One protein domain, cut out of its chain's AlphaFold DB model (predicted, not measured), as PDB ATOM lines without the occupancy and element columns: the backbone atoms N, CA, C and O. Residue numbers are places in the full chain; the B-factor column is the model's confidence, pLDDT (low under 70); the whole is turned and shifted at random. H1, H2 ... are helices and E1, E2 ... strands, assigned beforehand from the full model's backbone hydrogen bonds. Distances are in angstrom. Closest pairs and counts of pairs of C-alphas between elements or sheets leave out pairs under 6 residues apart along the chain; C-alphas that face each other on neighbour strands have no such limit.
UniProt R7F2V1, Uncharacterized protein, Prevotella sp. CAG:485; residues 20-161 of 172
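This is residues 20 to 161 of the 172 residues of an uncharacterized protein of Prevotella sp. CAG:485 (UniProt R7F2V1). Two twisted antiparallel sheets lie partly face to face as a sandwich, their strands crossed at 67 degrees, with H3 between them at one side. H1 and H2 pair up at one end of the larger sheet, while the turn from E1 to E2 lies at the opposite end of the longest axis. The printed part has 142 residues, with three named helices and nine named strands in the order E1 E2 E3 E4 H1 E5 E6 H2 E7 H3 E8 E9; the sheets run E1 E2 E3 E4 E7 and E6 E5 E8 E9. The class is mixed, helices and strands; the whole is compact, with a radius of gyration of the C-alphas of 15.6 A and spans of 47, 34 and 28 A.

Find C-alpha 21 at (212.193, 150.528, 104.089), where E1, residues 21 to 26, begins. E2 follows as residues 29 to 39, 31.0 A long, then E3, 44 to 51, and E4, 56 to 63. H1, residues 65 to 77, starts at C-alpha 65 (190.558, 153.831, 118.428) and runs 18.4 A. Next come E5, 86 to 94, 23.7 A; E6, 99 to 105; H2, 113 to 119; E7, 122 to 127; H3, 131 to 138; and E8, 139 to 148, 25.4 A. E9, residues 153 to 160, 22.9 A, ends at C-alpha 160 (209.477, 142.751, 100.995).

Begin at the meander E1 E2 E3 E4, each strand the antiparallel neighbour of the one before: look for N 24 and O 32 at 2.8 A, N 35 and O 48 at 2.8 A, and N 47 and O 60 at 2.8 A. E7 joins beside E4, with N 59 and O 124 at 2.9 A. In the other sheet, find N 89 and O 102 of E5 and E6 at 2.9 A, N 90 and O 143 of E5 and E8 at 2.8 A, and N 144 and O 157 of the hairpin E8 and E9 at 2.8 A. Between the sheets, the closest C-alphas of E6 and E7 are Tyr 104 and Ile 126, 6.6 A apart. H3 is on the four-stranded sheet at a height of 8.7 A, only just over E5 alone, with 5 of its 8 C-alphas falling on E5 and 2 on E8; it runs along the strands, at 26 degrees to E5 on the local plane. H3 only grazes the five-stranded sheet, as does H1; H2 is only just on that sheet, with 5 pairs of C-alphas within 10 A, and only grazes it. H1 and H2 touch, closest at the C-alphas of Lys 72 and Ala 113, 5.0 A, at a shallow tilt of 29 degrees, opposite ways. In H1, H2 and H3 every O i to N i+4 pair is within hydrogen-bond range.

The C-alphas farthest apart are those of Gly 28 and Ile 77, 48.4 A. The printed part has no cut and no long link. Its mean pLDDT is 82.2; look for values under 70 at residues 78 to 85, 97, 108 to 111, 113 and 148 to 152.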
ATOM      1  N   ARG A  20     208.073 150.928 101.551       87.12
ATOM      2  CA  ARG A  20     209.529 150.824 101.419       87.12
ATOM      3  C   ARG A  20     210.171 150.891 102.795       87.12
ATOM      4  O   ARG A  20     209.578 151.444 103.725       87.12
ATOM      5  N   TRP A  21     211.368 150.336 102.907       91.94
ATOM      6  CA  TRP A  21     212.193 150.528 104.089       91.94
ATOM      7  C   TRP A  21     212.791 151.929 104.075       91.94
ATOM      8  O   TRP A  21     213.240 152.400 103.036       91.94
ATOM      9  N   GLU A  22     212.788 152.578 105.230       91.38
ATOM     10  CA  GLU A  22     213.401 153.886 105.443       91.38
ATOM     11  C   GLU A  22     214.413 153.750 106.574       91.38
ATOM     12  O   GLU A  22     214.065 153.287 107.666       91.38
ATOM     13  N   THR A  23     215.672 154.111 106.313       91.94
ATOM     14  CA  THR A  23     216.751 153.974 107.302       91.94
ATOM     15  C   THR A  23     217.199 155.333 107.818       91.94
ATOM     16  O   THR A  23     217.639 156.196 107.064       91.94
ATOM     17  N   VAL A  24     217.104 155.522 109.132       91.31
ATOM     18  CA  VAL A  24     217.598 156.717 109.818       91.31
ATOM     19  C   VAL A  24     219.063 156.506 110.169       91.31
ATOM     20  O   VAL A  24     219.403 155.544 110.858       91.31
ATOM     21  N   MET A  25     219.913 157.432 109.732       90.56
ATOM     22  CA  MET A  25     221.348 157.440 110.009       90.56
ATOM     23  C   MET A  25     221.686 158.463 111.100       90.56
ATOM     24  O   MET A  25     221.118 159.554 111.135       90.56
ATOM     25  N   TRP A  26     222.650 158.143 111.959       87.50
ATOM     26  CA  TRP A  26     223.270 159.068 112.906       87.50
ATOM     27  C   TRP A  26     224.776 158.841 112.909       87.50
ATOM     28  O   TRP A  26     225.227 157.714 113.098       87.50
ATOM     29  N   ASP A  27     225.550 159.903 112.680       88.44
ATOM     30  CA  ASP A  27     227.018 159.837 112.648       88.44
ATOM     31  C   ASP A  27     227.554 158.707 111.737       88.44
ATOM     32  O   ASP A  27     228.396 157.889 112.113       88.44
ATOM     33  N   GLY A  28     226.972 158.582 110.537       84.88
ATOM     34  CA  GLY A  28     227.351 157.563 109.550       84.88
ATOM     35  C   GLY A  28     226.974 156.119 109.911       84.88
ATOM     36  O   GLY A  28     227.390 155.191 109.215       84.88
ATOM     37  N   LYS A  29     226.191 155.897 110.974       89.12
ATOM     38  CA  LYS A  29     225.714 154.573 111.399       89.12
ATOM     39  C   LYS A  29     224.188 154.486 111.307       89.12
ATOM     40  O   LYS A  29     223.517 155.464 111.643       89.12
ATOM     41  N   PRO A  30     223.622 153.343 110.885       91.44
ATOM     42  CA  PRO A  30     222.181 153.151 110.933       91.44
ATOM     43  C   PRO A  30     221.716 153.100 112.390       91.44
ATOM     44  O   PRO A  30     222.335 152.447 113.228       91.44
ATOM     45  N   MET A  31     220.637 153.820 112.685       93.25
ATOM     46  CA  MET A  31     219.991 153.853 113.999       93.25
ATOM     47  C   MET A  31     218.739 152.998 114.004       93.25
ATOM     48  O   MET A  31     218.570 152.162 114.885       93.25
ATOM     49  N   THR A  32     217.885 153.174 112.993       94.69
ATOM     50  CA  THR A  32     216.649 152.402 112.832       94.69
ATOM     51  C   THR A  32     216.310 152.228 111.358       94.69
ATOM     52  O   THR A  32     216.391 153.204 110.612       94.69
ATOM     53  N   SER A  33     215.836 151.049 110.960       95.06
ATOM     54  CA  SER A  33     215.224 150.816 109.644       95.06
ATOM     55  C   SER A  33     213.754 150.476 109.833       95.06
ATOM     56  O   SER A  33     213.434 149.536 110.557       95.06
ATOM     57  N   THR A  34     212.861 151.234 109.197       95.00
ATOM     58  CA  THR A  34     211.411 151.118 109.390       95.00
ATOM     59  C   THR A  34     210.690 150.816 108.086       95.00
ATOM     60  O   THR A  34     210.928 151.471 107.079       95.00
ATOM     61  N   LEU A  35     209.747 149.878 108.123       93.81
ATOM     62  CA  LEU A  35     208.765 149.633 107.071       93.81
ATOM     63  C   LEU A  35     207.364 149.832 107.646       93.81
ATOM     64  O   LEU A  35     206.985 149.169 108.611       93.81
ATOM     65  N   THR A  36     206.579 150.723 107.043       92.12
ATOM     66  CA  THR A  36     205.198 150.995 107.471       92.12
ATOM     67  C   THR A  36     204.206 150.430 106.458       92.12
ATOM     68  O   THR A  36     204.280 150.740 105.273       92.12
ATOM     69  N   ILE A  37     203.259 149.615 106.926       88.56
ATOM     70  CA  ILE A  37     202.220 148.985 106.103       88.56
ATOM     71  C   ILE A  37     200.849 149.279 106.708       88.56
ATOM     72  O   ILE A  37     200.600 148.975 107.874       88.56
ATOM     73  N   TYR A  38     199.930 149.810 105.903       85.19
ATOM     74  CA  TYR A  38     198.524 149.917 106.284       85.19
ATOM     75  C   TYR A  38     197.739 148.682 105.837       85.19
ATOM     76  O   TYR A  38     197.809 148.272 104.678       85.19
ATOM     77  N   ARG A  39     196.965 148.103 106.758       77.88
ATOM     78  CA  ARG A  39     196.092 146.954 106.509       77.88
ATOM     79  C   ARG A  39     194.635 147.360 106.678       77.88
ATOM     80  O   ARG A  39     194.142 147.473 107.800       77.88
ATOM     81  N   SER A  40     193.944 147.574 105.559       77.38
ATOM     82  CA  SER A  40     192.541 148.009 105.540       77.38
ATOM     83  C   SER A  40     191.577 146.960 106.099       77.38
ATOM     84  O   SER A  40     190.613 147.307 106.773       77.38
ATOM     85  N   ASP A  41     191.863 145.674 105.897       74.75
ATOM     86  CA  ASP A  41     191.091 144.547 106.433       74.75
ATOM     87  C   ASP A  41     191.108 144.489 107.971       74.75
ATOM     88  O   ASP A  41     190.178 143.974 108.592       74.75
ATOM     89  N   HIS A  42     192.163 145.028 108.585       70.75
ATOM     90  CA  HIS A  42     192.363 145.069 110.033       70.75
ATOM     91  C   HIS A  42     192.232 146.492 110.618       70.75
ATOM     92  O   HIS A  42     192.375 146.652 111.829       70.75
ATOM     93  N   ASN A  43     191.986 147.523 109.793       81.31
ATOM     94  CA  ASN A  43     192.024 148.949 110.168       81.31
ATOM     95  C   ASN A  43     193.204 149.284 111.098       81.31
ATOM     96  O   ASN A  43     193.038 149.851 112.181       81.31
ATOM     97  N   THR A  44     194.390 148.818 110.711       81.62
ATOM     98  CA  THR A  44     195.594 148.882 111.541       81.62
ATOM     99  C   THR A  44     196.786 149.270 110.680       81.62
ATOM    100  O   THR A  44     197.037 148.661 109.636       81.62
ATOM    101  N   THR A  45     197.556 150.251 111.140       88.44
ATOM    102  CA  THR A  45     198.883 150.547 110.596       88.44
ATOM    103  C   THR A  45     199.908 149.722 111.358       88.44
ATOM    104  O   THR A  45     199.962 149.778 112.581       88.44
ATOM    105  N   THR A  46     200.719 148.938 110.657       87.50
ATOM    106  CA  THR A  46     201.794 148.139 111.258       87.50
ATOM    107  C   THR A  46     203.140 148.739 110.879       87.50
ATOM    108  O   THR A  46     203.378 149.007 109.701       87.50
ATOM    109  N   LYS A  47     204.015 148.946 111.860       91.75
ATOM    110  CA  LYS A  47     205.410 149.330 111.641       91.75
ATOM    111  C   LYS A  47     206.314 148.160 111.998       91.75
ATOM    112  O   LYS A  47     206.204 147.609 113.086       91.75
ATOM    113  N   PHE A  48     207.208 147.811 111.087       93.19
ATOM    114  CA  PHE A  48     208.302 146.877 111.321       93.19
ATOM    115  C   PHE A  48     209.561 147.706 111.487       93.19
ATOM    116  O   PHE A  48     209.880 148.486 110.593       93.19
ATOM    117  N   ILE A  49     210.234 147.582 112.625       94.94
ATOM    118  CA  ILE A  49     211.385 148.420 112.961       94.94
ATOM    119  C   ILE A  49     212.523 147.500 113.366       94.94
ATOM    120  O   ILE A  49     212.358 146.683 114.262       94.94
ATOM    121  N   TYR A  50     213.676 147.638 112.723       95.69
ATOM    122  CA  TYR A  50     214.922 147.119 113.269       95.69
ATOM    123  C   TYR A  50     215.664 148.268 113.950       95.69
ATOM    124  O   TYR A  50     216.019 149.239 113.278       95.69
ATOM    125  N   ASP A  51     215.856 148.185 115.265       95.56
ATOM    126  CA  ASP A  51     216.658 149.126 116.048       95.56
ATOM    127  C   ASP A  51     218.089 148.593 116.179       95.56
ATOM    128  O   ASP A  51     218.342 147.541 116.765       95.56
ATOM    129  N   TYR A  52     219.044 149.317 115.599       94.69
ATOM    130  CA  TYR A  52     220.448 148.905 115.569       94.69
ATOM    131  C   TYR A  52     221.161 149.171 116.893       94.69
ATOM    132  O   TYR A  52     222.220 148.596 117.140       94.69
ATOM    133  N   ARG A  53     220.616 150.055 117.739       92.94
ATOM    134  CA  ARG A  53     221.275 150.496 118.977       92.94
ATOM    135  C   ARG A  53     221.275 149.400 120.025       92.94
ATOM    136  O   ARG A  53     222.224 149.282 120.795       92.94
ATOM    137  N   ASP A  54     220.207 148.615 120.048       92.94
ATOM    138  CA  ASP A  54     220.036 147.498 120.956       92.94
ATOM    139  C   ASP A  54     219.767 146.175 120.226       92.94
ATOM    140  O   ASP A  54     219.574 145.169 120.897       92.94
ATOM    141  N   SER A  55     219.819 146.128 118.894       94.75
ATOM    142  CA  SER A  55     219.589 144.902 118.116       94.75
ATOM    143  C   SER A  55     218.218 144.291 118.416       94.75
ATOM    144  O   SER A  55     218.105 143.106 118.733       94.75
ATOM    145  N   THR A  56     217.170 145.110 118.355       94.31
ATOM    146  CA  THR A  56     215.794 144.675 118.607       94.31
ATOM    147  C   THR A  56     214.949 144.837 117.348       94.31
ATOM    148  O   THR A  56     214.936 145.883 116.700       94.31
ATOM    149  N   PHE A  57     214.216 143.784 116.991       93.94
ATOM    150  CA  PHE A  57     213.204 143.828 115.946       93.94
ATOM    151  C   PHE A  57     211.822 144.024 116.569       93.94
ATOM    152  O   PHE A  57     211.341 143.174 117.320       93.94
ATOM    153  N   HIS A  58     211.184 145.137 116.235       92.25
ATOM    154  CA  HIS A  58     209.860 145.512 116.705       92.25
ATOM    155  C   HIS A  58     208.815 145.308 115.616       92.25
ATOM    156  O   HIS A  58     209.010 145.668 114.449       92.25
ATOM    157  N   VAL A  59     207.652 144.820 116.031       89.44
ATOM    158  CA  VAL A  59     206.427 144.849 115.238       89.44
ATOM    159  C   VAL A  59     205.386 145.634 116.014       89.44
ATOM    160  O   VAL A  59     204.781 145.127 116.959       89.44
ATOM    161  N   GLN A  60     205.188 146.883 115.606       88.06
ATOM    162  CA  GLN A  60     204.273 147.797 116.266       88.06
ATOM    163  C   GLN A  60     202.945 147.887 115.524       88.06
ATOM    164  O   GLN A  60     202.911 148.200 114.334       88.06
ATOM    165  N   PHE A  61     201.841 147.669 116.232       84.50
ATOM    166  CA  PHE A  61     200.493 147.733 115.674       84.50
ATOM    167  C   PHE A  61     199.769 148.964 116.203       84.50
ATOM    168  O   PHE A  61     199.513 149.063 117.399       84.50
ATOM    169  N   TYR A  62     199.400 149.865 115.298       85.44
ATOM    170  CA  TYR A  62     198.647 151.090 115.550       85.44
ATOM    171  C   TYR A  62     197.207 150.891 115.055       85.44
ATOM    172  O   TYR A  62     196.901 151.196 113.894       85.44
ATOM    173  N   PRO A  63     196.333 150.285 115.875       81.62
ATOM    174  CA  PRO A  63     194.924 150.115 115.544       81.62
ATOM    175  C   PRO A  63     194.180 151.457 115.570       81.62
ATOM    176  O   PRO A  63     194.533 152.373 116.311       81.62
ATOM    177  N   GLU A  64     193.066 151.555 114.850       82.88
ATOM    178  CA  GLU A  64     192.100 152.629 115.106       82.88
ATOM    179  C   GLU A  64     191.529 152.561 116.535       82.88
ATOM    180  O   GLU A  64     191.378 151.482 117.118       82.88
ATOM    181  N   ALA A  65     191.090 153.707 117.066       81.94
ATOM    182  CA  ALA A  65     190.558 153.831 118.428       81.94
ATOM    183  C   ALA A  65     189.451 152.809 118.765       81.94
ATOM    184  O   ALA A  65     189.408 152.276 119.871       81.94
ATOM    185  N   ARG A  66     188.581 152.472 117.800       80.75
ATOM    186  CA  ARG A  66     187.525 151.456 117.985       80.75
ATOM    187  C   ARG A  66     188.077 150.043 118.197       80.75
ATOM    188  O   ARG A  66     187.521 149.273 118.977       80.75
ATOM    189  N   VAL A  67     189.166 149.697 117.509       77.81
ATOM    190  CA  VAL A  67     189.829 148.393 117.628       77.81
ATOM    191  C   VAL A  67     190.600 148.338 118.948       77.81
ATOM    192  O   VAL A  67     190.497 147.345 119.668       77.81
ATOM    193  N   LEU A  68     191.263 149.438 119.322       78.19
ATOM    194  CA  LEU A  68     191.941 149.601 120.610       78.19
ATOM    195  C   LEU A  68     190.975 149.454 121.799       78.19
ATOM    196  O   LEU A  68     191.244 148.696 122.729       78.19
ATOM    197  N   ALA A  69     189.809 150.103 121.745       77.94
ATOM    198  CA  ALA A  69     188.780 149.994 122.781       77.94
ATOM    199  C   ALA A  69     188.229 148.563 122.908       77.94
ATOM    200  O   ALA A  69     188.058 148.051 124.014       77.94
ATOM    201  N   LYS A  70     187.996 147.882 121.777       78.25
ATOM    202  CA  LYS A  70     187.562 146.477 121.767       78.25
ATOM    203  C   LYS A  70     188.613 145.558 122.394       78.25
ATOM    204  O   LYS A  70     188.251 144.648 123.138       78.25
ATOM    205  N   PHE A  71     189.891 145.800 122.107       75.88
ATOM    206  CA  PHE A  71     190.993 145.073 122.726       75.88
ATOM    207  C   PHE A  71     191.042 145.301 124.240       75.88
ATOM    208  O   PHE A  71     191.090 144.328 124.990       75.88
ATOM    209  N   LYS A  72     190.960 146.559 124.694       76.88
ATOM    210  CA  LYS A  72     190.965 146.894 126.122       76.88
ATOM    211  C   LYS A  72     189.855 146.154 126.867       76.88
ATOM    212  O   LYS A  72     190.136 145.427 127.813       76.88
ATOM    213  N   ASN A  73     188.621 146.256 126.371       77.56
ATOM    214  CA  ASN A  73     187.473 145.568 126.962       77.56
ATOM    215  C   ASN A  73     187.693 144.050 127.031       77.56
ATOM    216  O   ASN A  73     187.289 143.404 127.990       77.56
ATOM    217  N   TYR A  74     188.337 143.461 126.023       74.62
ATOM    218  CA  TYR A  74     188.641 142.035 126.027       74.62
ATOM    219  C   TYR A  74     189.676 141.649 127.095       74.62
ATOM    220  O   TYR A  74     189.478 140.658 127.803       74.62
ATOM    221  N   MET A  75     190.754 142.420 127.225       74.62
ATOM    222  CA  MET A  75     191.789 142.176 128.232       74.62
ATOM    223  C   MET A  75     191.270 142.403 129.654       74.62
ATOM    224  O   MET A  75     191.577 141.602 130.531       74.62
ATOM    225  N   ASP A  76     190.408 143.404 129.857       75.56
ATOM    226  CA  ASP A  76     189.728 143.640 131.138       75.56
ATOM    227  C   ASP A  76     188.856 142.430 131.548       75.56
ATOM    228  O   ASP A  76     188.784 142.080 132.723       75.56
ATOM    229  N   ILE A  77     188.207 141.757 130.584       74.94
ATOM    230  CA  ILE A  77     187.364 140.570 130.833       74.94
ATOM    231  C   ILE A  77     188.206 139.291 130.998       74.94
ATOM    232  O   ILE A  77     187.806 138.371 131.712       74.94
ATOM    233  N   THR A  78     189.357 139.190 130.325       69.38
ATOM    234  CA  THR A  78     190.197 137.975 130.315       69.38
ATOM    235  C   THR A  78     191.687 138.261 130.566       69.38
ATOM    236  O   THR A  78     192.527 137.983 129.705       69.38
ATOM    237  N   PRO A  79     192.049 138.744 131.769       61.19
ATOM    238  CA  PRO A  79     193.398 139.237 132.068       61.19
ATOM    239  C   PRO A  79     194.483 138.146 132.100       61.19
ATOM    240  O   PRO A  79     195.664 138.442 131.970       61.19
ATOM    241  N   SER A  80     194.117 136.866 132.235       53.16
ATOM    242  CA  SER A  80     195.064 135.742 132.357       53.16
ATOM    243  C   SER A  80     195.651 135.233 131.032       53.16
ATOM    244  O   SER A  80     196.417 134.270 131.027       53.16
ATOM    245  N   ARG A  81     195.308 135.844 129.890       54.16
ATOM    246  CA  ARG A  81     195.671 135.346 128.551       54.16
ATOM    247  C   ARG A  81     196.893 135.953 127.836       54.16
ATOM    248  O   ARG A  81     197.047 135.622 126.661       54.16
ATOM    249  N   PRO A  82     197.811 136.730 128.442       53.78
ATOM    250  CA  PRO A  82     199.019 137.127 127.720       53.78
ATOM    251  C   PRO A  82     200.114 136.043 127.723       53.78
ATOM    252  O   PRO A  82     201.200 136.279 127.207       53.78
ATOM    253  N   ALA A  83     199.849 134.861 128.299       46.09
ATOM    254  CA  ALA A  83     200.871 133.992 128.887       46.09
ATOM    255  C   ALA A  83     202.021 133.536 127.971       46.09
ATOM    256  O   ALA A  83     203.071 133.212 128.501       46.09
ATOM    257  N   TYR A  84     201.886 133.537 126.646       51.97
ATOM    258  CA  TYR A  84     203.019 133.375 125.732       51.97
ATOM    259  C   TYR A  84     202.616 133.883 124.351       51.97
ATOM    260  O   TYR A  84     201.826 133.245 123.653       51.97
ATOM    261  N   VAL A  85     203.171 135.017 123.930       68.06
ATOM    262  CA  VAL A  85     203.106 135.432 122.529       68.06
ATOM    263  C   VAL A  85     204.409 134.981 121.879       68.06
ATOM    264  O   VAL A  85     205.494 135.424 122.246       68.06
ATOM    265  N   GLN A  86     204.297 134.027 120.961       72.94
ATOM    266  CA  GLN A  86     205.395 133.574 120.116       72.94
ATOM    267  C   GLN A  86     205.214 134.192 118.734       72.94
ATOM    268  O   GLN A  86     204.106 134.209 118.189       72.94
ATOM    269  N   MET A  87     206.305 134.693 118.173       83.75
ATOM    270  CA  MET A  87     206.350 135.210 116.815       83.75
ATOM    271  C   MET A  87     207.252 134.310 115.981       83.75
ATOM    272  O   MET A  87     208.375 134.007 116.378       83.75
ATOM    273  N   ASN A  88     206.748 133.870 114.830       89.12
ATOM    274  CA  ASN A  88     207.534 133.091 113.884       89.12
ATOM    275  C   ASN A  88     207.954 133.992 112.723       89.12
ATOM    276  O   ASN A  88     207.105 134.603 112.066       89.12
ATOM    277  N   LEU A  89     209.258 134.065 112.477       92.31
ATOM    278  CA  LEU A  89     209.832 134.739 111.321       92.31
ATOM    279  C   LEU A  89     210.270 133.686 110.314       92.31
ATOM    280  O   LEU A  89     210.967 132.734 110.660       92.31
ATOM    281  N   ARG A  90     209.874 133.854 109.056       93.44
ATOM    282  CA  ARG A  90     210.325 133.001 107.961       93.44
ATOM    283  C   ARG A  90     210.945 133.829 106.851       93.44
ATOM    284  O   ARG A  90     210.246 134.604 106.204       93.44
ATOM    285  N   PHE A  91     212.212 133.588 106.556       92.94
ATOM    286  CA  PHE A  91     212.938 134.255 105.481       92.94
ATOM    287  C   PHE A  91     212.911 133.422 104.203       92.94
ATOM    288  O   PHE A  91     212.858 132.191 104.254       92.94
ATOM    289  N   LYS A  92     212.871 134.087 103.043       91.19
ATOM    290  CA  LYS A  92     212.837 133.427 101.729       91.19
ATOM    291  C   LYS A  92     213.653 134.194 100.697       91.19
ATOM    292  O   LYS A  92     213.653 135.425 100.682       91.19
ATOM    293  N   GLY A  93     214.216 133.448  99.747       88.31
ATOM    294  CA  GLY A  93     214.927 134.017  98.602       88.31
ATOM    295  C   GLY A  93     216.250 134.658  99.003       88.31
ATOM    296  O   GLY A  93     216.545 135.745  98.516       88.31
ATOM    297  N   CYS A  94     216.959 134.012  99.926       89.12
ATOM    298  CA  CYS A  94     218.329 134.333 100.310       89.12
ATOM    299  C   CYS A  94     219.304 133.900  99.206       89.12
ATOM    300  O   CYS A  94     218.945 133.058  98.375       89.12
ATOM    301  N   ASP A  95     220.511 134.463  99.188       75.50
ATOM    302  CA  ASP A  95     221.521 134.175  98.154       75.50
ATOM    303  C   ASP A  95     221.917 132.689  98.079       75.50
ATOM    304  O   ASP A  95     222.242 132.182  97.009       75.50
ATOM    305  N   ASP A  96     221.803 131.954  99.187       73.38
ATOM    306  CA  ASP A  96     222.026 130.504  99.264       73.38
ATOM    307  C   ASP A  96     220.761 129.658  98.995       73.38
ATOM    308  O   ASP A  96     220.771 128.434  99.142       73.38
ATOM    309  N   GLY A  97     219.654 130.295  98.600       62.09
ATOM    310  CA  GLY A  97     218.388 129.640  98.265       62.09
ATOM    311  C   GLY A  97     217.564 129.154  99.464       62.09
ATOM    312  O   GLY A  97     216.564 128.454  99.264       62.09
ATOM    313  N   LYS A  98     217.928 129.499 100.705       71.81
ATOM    314  CA  LYS A  98     217.277 128.930 101.894       71.81
ATOM    315  C   LYS A  98     215.909 129.531 102.234       71.81
ATOM    316  O   LYS A  98     215.545 130.656 101.882       71.81
ATOM    317  N   ASN A  99     215.124 128.710 102.937       81.00
ATOM    318  CA  ASN A  99     213.883 129.068 103.618       81.00
ATOM    319  C   ASN A  99     214.082 128.840 105.118       81.00
ATOM    320  O   ASN A  99     213.806 127.743 105.608       81.00
ATOM    321  N   GLU A 100     214.540 129.849 105.842       84.38
ATOM    322  CA  GLU A 100     214.808 129.707 107.273       84.38
ATOM    323  C   GLU A 100     213.597 130.121 108.104       84.38
ATOM    324  O   GLU A 100     212.857 131.032 107.726       84.38
ATOM    325  N   LYS A 101     213.355 129.408 109.205       88.50
ATOM    326  CA  LYS A 101     212.251 129.666 110.130       88.50
ATOM    327  C   LYS A 101     212.810 129.810 111.530       88.50
ATOM    328  O   LYS A 101     213.553 128.947 111.981       88.50
ATOM    329  N   TYR A 102     212.360 130.847 112.209       86.81
ATOM    330  CA  TYR A 102     212.791 131.191 113.544       86.81
ATOM    331  C   TYR A 102     211.583 131.418 114.430       86.81
ATOM    332  O   TYR A 102     210.638 132.106 114.042       86.81
ATOM    333  N   ASP A 103     211.631 130.838 115.618       86.88
ATOM    334  CA  ASP A 103     210.594 130.929 116.628       86.88
ATOM    335  C   ASP A 103     211.101 131.772 117.792       86.88
ATOM    336  O   ASP A 103     211.937 131.330 118.577       86.88
ATOM    337  N   TYR A 104     210.586 132.994 117.901       84.44
ATOM    338  CA  TYR A 104     211.024 133.952 118.905       84.44
ATOM    339  C   TYR A 104     209.978 134.132 119.998       84.44
ATOM    340  O   TYR A 104     208.778 134.288 119.741       84.44
ATOM    341  N   LYS A 105     210.462 134.144 121.240       80.19
ATOM    342  CA  LYS A 105     209.697 134.599 122.400       80.19
ATOM    343  C   LYS A 105     209.796 136.117 122.479       80.19
ATOM    344  O   LYS A 105     210.886 136.663 122.323       80.19
ATOM    345  N   LEU A 106     208.668 136.776 122.717       78.12
ATOM    346  CA  LEU A 106     208.652 138.227 122.857       78.12
ATOM    347  C   LEU A 106     209.267 138.668 124.182       78.12
ATOM    348  O   LEU A 106     209.087 138.021 125.216       78.12
ATOM    349  N   ILE A 107     209.966 139.792 124.125       70.75
ATOM    350  CA  ILE A 107     210.550 140.460 125.279       70.75
ATOM    351  C   ILE A 107     209.544 141.515 125.690       70.75
ATOM    352  O   ILE A 107     209.348 142.486 124.972       70.75
ATOM    353  N   ASP A 108     208.868 141.266 126.806       63.69
ATOM    354  CA  ASP A 108     207.878 142.182 127.375       63.69
ATOM    355  C   ASP A 108     206.695 142.506 126.434       63.69
ATOM    356  O   ASP A 108     206.517 143.643 125.990       63.69
ATOM    357  N   PRO A 109     205.879 141.501 126.061       65.25
ATOM    358  CA  PRO A 109     204.746 141.730 125.174       65.25
ATOM    359  C   PRO A 109     203.686 142.550 125.908       65.25
ATOM    360  O   PRO A 109     202.909 141.922 126.612       65.25
ATOM    361  N   SER A 110     203.647 143.886 125.753       62.16
ATOM    362  CA  SER A 110     202.760 144.824 126.485       62.16
ATOM    363  C   SER A 110     201.373 144.228 126.780       62.16
ATOM    364  O   SER A 110     200.468 144.330 125.940       62.16
ATOM    365  N   PRO A 111     201.188 143.570 127.941       61.91
ATOM    366  CA  PRO A 111     200.022 142.730 128.158       61.91
ATOM    367  C   PRO A 111     198.964 143.442 129.000       61.91
ATOM    368  O   PRO A 111     197.860 142.924 129.147       61.91
ATOM    369  N   ASP A 112     199.281 144.618 129.546       70.38
ATOM    370  CA  ASP A 112     198.335 145.446 130.281       70.38
ATOM    371  C   ASP A 112     197.501 146.304 129.319       70.38
ATOM    372  O   ASP A 112     198.009 147.092 128.516       70.38
ATOM    373  N   ALA A 113     196.182 146.167 129.436       68.94
ATOM    374  CA  ALA A 113     195.204 146.950 128.698       68.94
ATOM    375  C   ALA A 113     195.370 148.461 128.929       68.94
ATOM    376  O   ALA A 113     195.160 149.245 128.002       68.94
ATOM    377  N   GLY A 114     195.736 148.873 130.148       70.12
ATOM    378  CA  GLY A 114     195.964 150.277 130.489       70.12
ATOM    379  C   GLY A 114     197.167 150.857 129.752       70.12
ATOM    380  O   GLY A 114     197.069 151.916 129.132       70.12
ATOM    381  N   GLU A 115     198.280 150.128 129.749       73.94
ATOM    382  CA  GLU A 115     199.501 150.520 129.048       73.94
ATOM    383  C   GLU A 115     199.303 150.605 127.529       73.94
ATOM    384  O   GLU A 115     199.698 151.593 126.909       73.94
ATOM    385  N   VAL A 116     198.629 149.619 126.934       72.25
ATOM    386  CA  VAL A 116     198.312 149.606 125.498       72.25
ATOM    387  C   VAL A 116     197.450 150.810 125.105       72.25
ATOM    388  O   VAL A 116     197.704 151.447 124.083       72.25
ATOM    389  N   VAL A 117     196.440 151.154 125.911       74.19
ATOM    390  CA  VAL A 117     195.582 152.319 125.646       74.19
ATOM    391  C   VAL A 117     196.355 153.625 125.788       74.19
ATOM    392  O   VAL A 117     196.215 154.497 124.935       74.19
ATOM    393  N   ASN A 118     197.193 153.746 126.820       79.94
ATOM    394  CA  ASN A 118     198.011 154.937 127.046       79.94
ATOM    395  C   ASN A 118     199.033 155.159 125.924       79.94
ATOM    396  O   ASN A 118     199.232 156.292 125.491       79.94
ATOM    397  N   ARG A 119     199.667 154.084 125.435       78.62
ATOM    398  CA  ARG A 119     200.611 154.137 124.307       78.62
ATOM    399  C   ARG A 119     199.892 154.348 122.971       78.62
ATOM    400  O   ARG A 119     200.448 154.963 122.068       78.62
ATOM    401  N   GLY A 120     198.665 153.844 122.836       81.06
ATOM    402  CA  GLY A 120     197.879 153.882 121.599       81.06
ATOM    403  C   GLY A 120     198.295 152.835 120.558       81.06
ATOM    404  O   GLY A 120     197.764 152.833 119.448       81.06
ATOM    405  N   TYR A 121     199.238 151.951 120.895       81.94
ATOM    406  CA  TYR A 121     199.743 150.895 120.021       81.94
ATOM    407  C   TYR A 121     200.252 149.696 120.828       81.94
ATOM    408  O   TYR A 121     200.503 149.786 122.030       81.94
ATOM    409  N   PHE A 122     200.415 148.572 120.136       79.81
ATOM    410  CA  PHE A 122     201.046 147.357 120.651       79.81
ATOM    411  C   PHE A 122     202.472 147.267 120.149       79.81
ATOM    412  O   PHE A 122     202.681 147.523 118.967       79.81
ATOM    413  N   ASP A 123     203.408 146.828 120.984       83.25
ATOM    414  CA  ASP A 123     204.771 146.523 120.552       83.25
ATOM    415  C   ASP A 123     205.095 145.050 120.802       83.25
ATOM    416  O   ASP A 123     204.968 144.558 121.924       83.25
ATOM    417  N   LEU A 124     205.484 144.341 119.744       83.62
ATOM    418  CA  LEU A 124     206.041 142.999 119.837       83.62
ATOM    419  C   LEU A 124     207.538 143.089 119.545       83.62
ATOM    420  O   LEU A 124     207.936 143.180 118.383       83.62
ATOM    421  N   ALA A 125     208.351 143.049 120.597       88.31
ATOM    422  CA  ALA A 125     209.800 143.165 120.502       88.31
ATOM    423  C   ALA A 125     210.490 141.793 120.575       88.31
ATOM    424  O   ALA A 125     210.183 140.963 121.438       88.31
ATOM    425  N   ILE A 126     211.450 141.564 119.678       90.00
ATOM    426  CA  ILE A 126     212.356 140.411 119.673       90.00
ATOM    427  C   ILE A 126     213.791 140.925 119.752       90.00
ATOM    428  O   ILE A 126     214.190 141.728 118.910       90.00
ATOM    429  N   LYS A 127     214.596 140.412 120.691       91.38
ATOM    430  CA  LYS A 127     216.050 140.613 120.638       91.38
ATOM    431  C   LYS A 127     216.626 139.764 119.521       91.38
ATOM    432  O   LYS A 127     216.448 138.548 119.517       91.38
ATOM    433  N   ASP A 128     217.315 140.417 118.605       91.00
ATOM    434  CA  ASP A 128     218.075 139.756 117.564       91.00
ATOM    435  C   ASP A 128     219.340 139.126 118.162       91.00
ATOM    436  O   ASP A 128     220.116 139.784 118.857       91.00
ATOM    437  N   ASP A 129     219.550 137.843 117.881       87.12
ATOM    438  CA  ASP A 129     220.770 137.094 118.202       87.12
ATOM    439  C   ASP A 129     221.820 137.179 117.075       87.12
ATOM    440  O   ASP A 129     222.851 136.508 117.115       87.12
ATOM    441  N   GLY A 130     221.559 138.025 116.072       85.81
ATOM    442  CA  GLY A 130     222.362 138.243 114.874       85.81
ATOM    443  C   GLY A 130     221.752 137.607 113.623       85.81
ATOM    444  O   GLY A 130     222.151 137.949 112.505       85.81
ATOM    445  N   ASN A 131     220.771 136.711 113.776       89.69
ATOM    446  CA  ASN A 131     220.156 136.024 112.648       89.69
ATOM    447  C   ASN A 131     219.129 136.891 111.919       89.69
ATOM    448  O   ASN A 131     219.075 136.838 110.689       89.69
ATOM    449  N   ILE A 132     218.332 137.699 112.626       92.94
ATOM    450  CA  ILE A 132     217.269 138.503 112.006       92.94
ATOM    451  C   ILE A 132     217.897 139.510 111.048       92.94
ATOM    452  O   ILE A 132     217.566 139.500 109.862       92.94
ATOM    453  N   LEU A 133     218.843 140.328 111.519       93.75
ATOM    454  CA  LEU A 133     219.485 141.338 110.678       93.75
ATOM    455  C   LEU A 133     220.232 140.725 109.493       93.75
ATOM    456  O   LEU A 133     220.116 141.215 108.370       93.75
ATOM    457  N   SER A 134     220.978 139.642 109.727       92.00
ATOM    458  CA  SER A 134     221.724 138.950 108.669       92.00
ATOM    459  C   SER A 134     220.799 138.475 107.540       92.00
ATOM    460  O   SER A 134     221.078 138.688 106.356       92.00
ATOM    461  N   HIS A 135     219.641 137.909 107.888       93.06
ATOM    462  CA  HIS A 135     218.657 137.463 106.903       93.06
ATOM    463  C   HIS A 135     217.884 138.616 106.266       93.06
ATOM    464  O   HIS A 135     217.562 138.551 105.081       93.06
ATOM    465  N   MET A 136     217.606 139.692 107.003       93.12
ATOM    466  CA  MET A 136     216.994 140.888 106.422       93.12
ATOM    467  C   MET A 136     217.868 141.505 105.322       93.12
ATOM    468  O   MET A 136     217.330 141.994 104.333       93.12
ATOM    469  N   ARG A 137     219.199 141.418 105.461       91.44
ATOM    470  CA  ARG A 137     220.180 141.886 104.466       91.44
ATOM    471  C   ARG A 137     220.354 140.958 103.266       91.44
ATOM    472  O   ARG A 137     220.604 141.435 102.166       91.44
ATOM    473  N   SER A 138     220.274 139.646 103.475       90.38
ATOM    474  CA  SER A 138     220.611 138.649 102.446       90.38
ATOM    475  C   SER A 138     219.398 138.047 101.735       90.38
ATOM    476  O   SER A 138     219.539 137.465 100.661       90.38
ATOM    477  N   CYS A 139     218.195 138.165 102.301       92.19
ATOM    478  CA  CYS A 139     216.979 137.561 101.763       92.19
ATOM    479  C   CYS A 139     216.049 138.591 101.128       92.19
ATOM    480  O   CYS A 139     215.991 139.751 101.512       92.19
ATOM    481  N   LYS A 140     215.237 138.145 100.166       90.94
ATOM    482  CA  LYS A 140     214.296 139.020  99.441       90.94
ATOM    483  C   LYS A 140     212.982 139.258 100.180       90.94
ATOM    484  O   LYS A 140     212.293 140.244  99.909       90.94
ATOM    485  N   LYS A 141     212.570 138.322 101.038       92.69
ATOM    486  CA  LYS A 141     211.265 138.351 101.713       92.69
ATOM    487  C   LYS A 141     211.361 137.846 103.143       92.69
ATOM    488  O   LYS A 141     212.070 136.876 103.411       92.69
ATOM    489  N   MET A 142     210.545 138.432 104.009       93.44
ATOM    490  CA  MET A 142     210.311 137.970 105.374       93.44
ATOM    491  C   MET A 142     208.815 137.789 105.591       93.44
ATOM    492  O   MET A 142     208.022 138.657 105.259       93.44
ATOM    493  N   GLN A 143     208.418 136.657 106.150       92.56
ATOM    494  CA  GLN A 143     207.053 136.384 106.561       92.56
ATOM    495  C   GLN A 143     206.995 136.424 108.085       92.56
ATOM    496  O   GLN A 143     207.699 135.666 108.748       92.56
ATOM    497  N   VAL A 144     206.149 137.293 108.627       90.25
ATOM    498  CA  VAL A 144     205.925 137.445 110.064       90.25
ATOM    499  C   VAL A 144     204.602 136.788 110.410       90.25
ATOM    500  O   VAL A 144     203.546 137.218 109.942       90.25
ATOM    501  N   ARG A 145     204.643 135.737 111.225       87.62
ATOM    502  CA  ARG A 145     203.452 135.111 111.793       87.62
ATOM    503  C   ARG A 145     203.348 135.479 113.265       87.62
ATOM    504  O   ARG A 145     204.250 135.184 114.045       87.62
ATOM    505  N   TYR A 146     202.218 136.062 113.637       80.19
ATOM    506  CA  TYR A 146     201.931 136.503 114.999       80.19
ATOM    507  C   TYR A 146     200.517 136.083 115.408       80.19
ATOM    508  O   TYR A 146     199.687 135.717 114.567       80.19
ATOM    509  N   PHE A 147     200.242 136.103 116.710       74.00
ATOM    510  CA  PHE A 147     198.894 135.907 117.223       74.00
ATOM    511  C   PHE A 147     198.181 137.256 117.316       74.00
ATOM    512  O   PHE A 147     198.593 138.146 118.056       74.00
ATOM    513  N   ASP A 148     197.113 137.413 116.543       67.50
ATOM    514  CA  ASP A 148     196.294 138.611 116.540       67.50
ATOM    515  C   ASP A 148     195.277 138.532 117.679       67.50
ATOM    516  O   ASP A 148     194.271 137.818 117.599       67.50
ATOM    517  N   MET A 149     195.554 139.263 118.757       62.09
ATOM    518  CA  MET A 149     194.721 139.251 119.957       62.09
ATOM    519  C   MET A 149     193.327 139.850 119.727       62.09
ATOM    520  O   MET A 149     192.370 139.411 120.365       62.09
ATOM    521  N   GLY A 150     193.174 140.791 118.786       60.59
ATOM    522  CA  GLY A 150     191.878 141.398 118.462       60.59
ATOM    523  C   GLY A 150     190.924 140.429 117.758       60.59
ATOM    524  O   GLY A 150     189.705 140.509 117.938       60.59
ATOM    525  N   TYR A 151     191.479 139.483 116.994       59.09
ATOM    526  CA  TYR A 151     190.724 138.520 116.183       59.09
ATOM    527  C   TYR A 151     190.893 137.056 116.621       59.09
ATOM    528  O   TYR A 151     190.325 136.166 115.988       59.09
ATOM    529  N   ARG A 152     191.647 136.793 117.699       65.12
ATOM    530  CA  ARG A 152     191.955 135.456 118.247       65.12
ATOM    531  C   ARG A 152     192.425 134.450 117.192       65.12
ATOM    532  O   ARG A 152     192.044 133.280 117.220       65.12
ATOM    533  N   ARG A 153     193.239 134.904 116.242       70.88
ATOM    534  CA  ARG A 153     193.724 134.072 115.137       70.88
ATOM    535  C   ARG A 153     195.199 134.302 114.891       70.88
ATOM    536  O   ARG A 153     195.719 135.381 115.154       70.88
ATOM    537  N   SER A 154     195.868 133.294 114.343       75.00
ATOM    538  CA  SER A 154     197.195 133.506 113.779       75.00
ATOM    539  C   SER A 154     197.054 134.326 112.498       75.00
ATOM    540  O   SER A 154     196.267 133.979 111.616       75.00
ATOM    541  N   SER A 155     197.802 135.418 112.423       79.25
ATOM    542  CA  SER A 155     197.882 136.299 111.266       79.25
ATOM    543  C   SER A 155     199.272 136.192 110.652       79.25
ATOM    544  O   SER A 155     200.254 135.927 111.346       79.25
ATOM    545  N   ILE A 156     199.344 136.385 109.338       86.50
ATOM    546  CA  ILE A 156     200.590 136.352 108.574       86.50
ATOM    547  C   ILE A 156     200.705 137.660 107.800       86.50
ATOM    548  O   ILE A 156     199.739 138.082 107.166       86.50
ATOM    549  N   ILE A 157     201.881 138.280 107.846       87.12
ATOM    550  CA  ILE A 157     202.229 139.427 107.010       87.12
ATOM    551  C   ILE A 157     203.477 139.060 106.213       87.12
ATOM    552  O   ILE A 157     204.488 138.654 106.783       87.12
ATOM    553  N   ASP A 158     203.390 139.190 104.893       89.56
ATOM    554  CA  ASP A 158     204.533 139.045 104.000       89.56
ATOM    555  C   ASP A 158     205.155 140.420 103.744       89.56
ATOM    556  O   ASP A 158     204.485 141.358 103.312       89.56
ATOM    557  N   LEU A 159     206.451 140.526 104.006       90.62
ATOM    558  CA  LEU A 159     207.252 141.728 103.857       90.62
ATOM    559  C   LEU A 159     208.223 141.550 102.698       90.62
ATOM    560  O   LEU A 159     208.875 140.509 102.554       90.62
ATOM    561  N   THR A 160     208.342 142.600 101.896       90.69
ATOM    562  CA  THR A 160     209.477 142.751 100.995       90.69
ATOM    563  C   THR A 160     210.674 143.239 101.799       90.69
ATOM    564  O   THR A 160     210.540 144.146 102.613       90.69
ATOM    565  N   LEU A 161     211.835 142.627 101.585       91.31
ATOM    566  CA  LEU A 161     213.124 143.126 102.077       91.31
ATOM    567  C   LEU A 161     213.889 143.866 100.975       91.31
ATOM    568  O   LEU A 161     214.994 144.349 101.184       91.31
TER     569      LEU A 161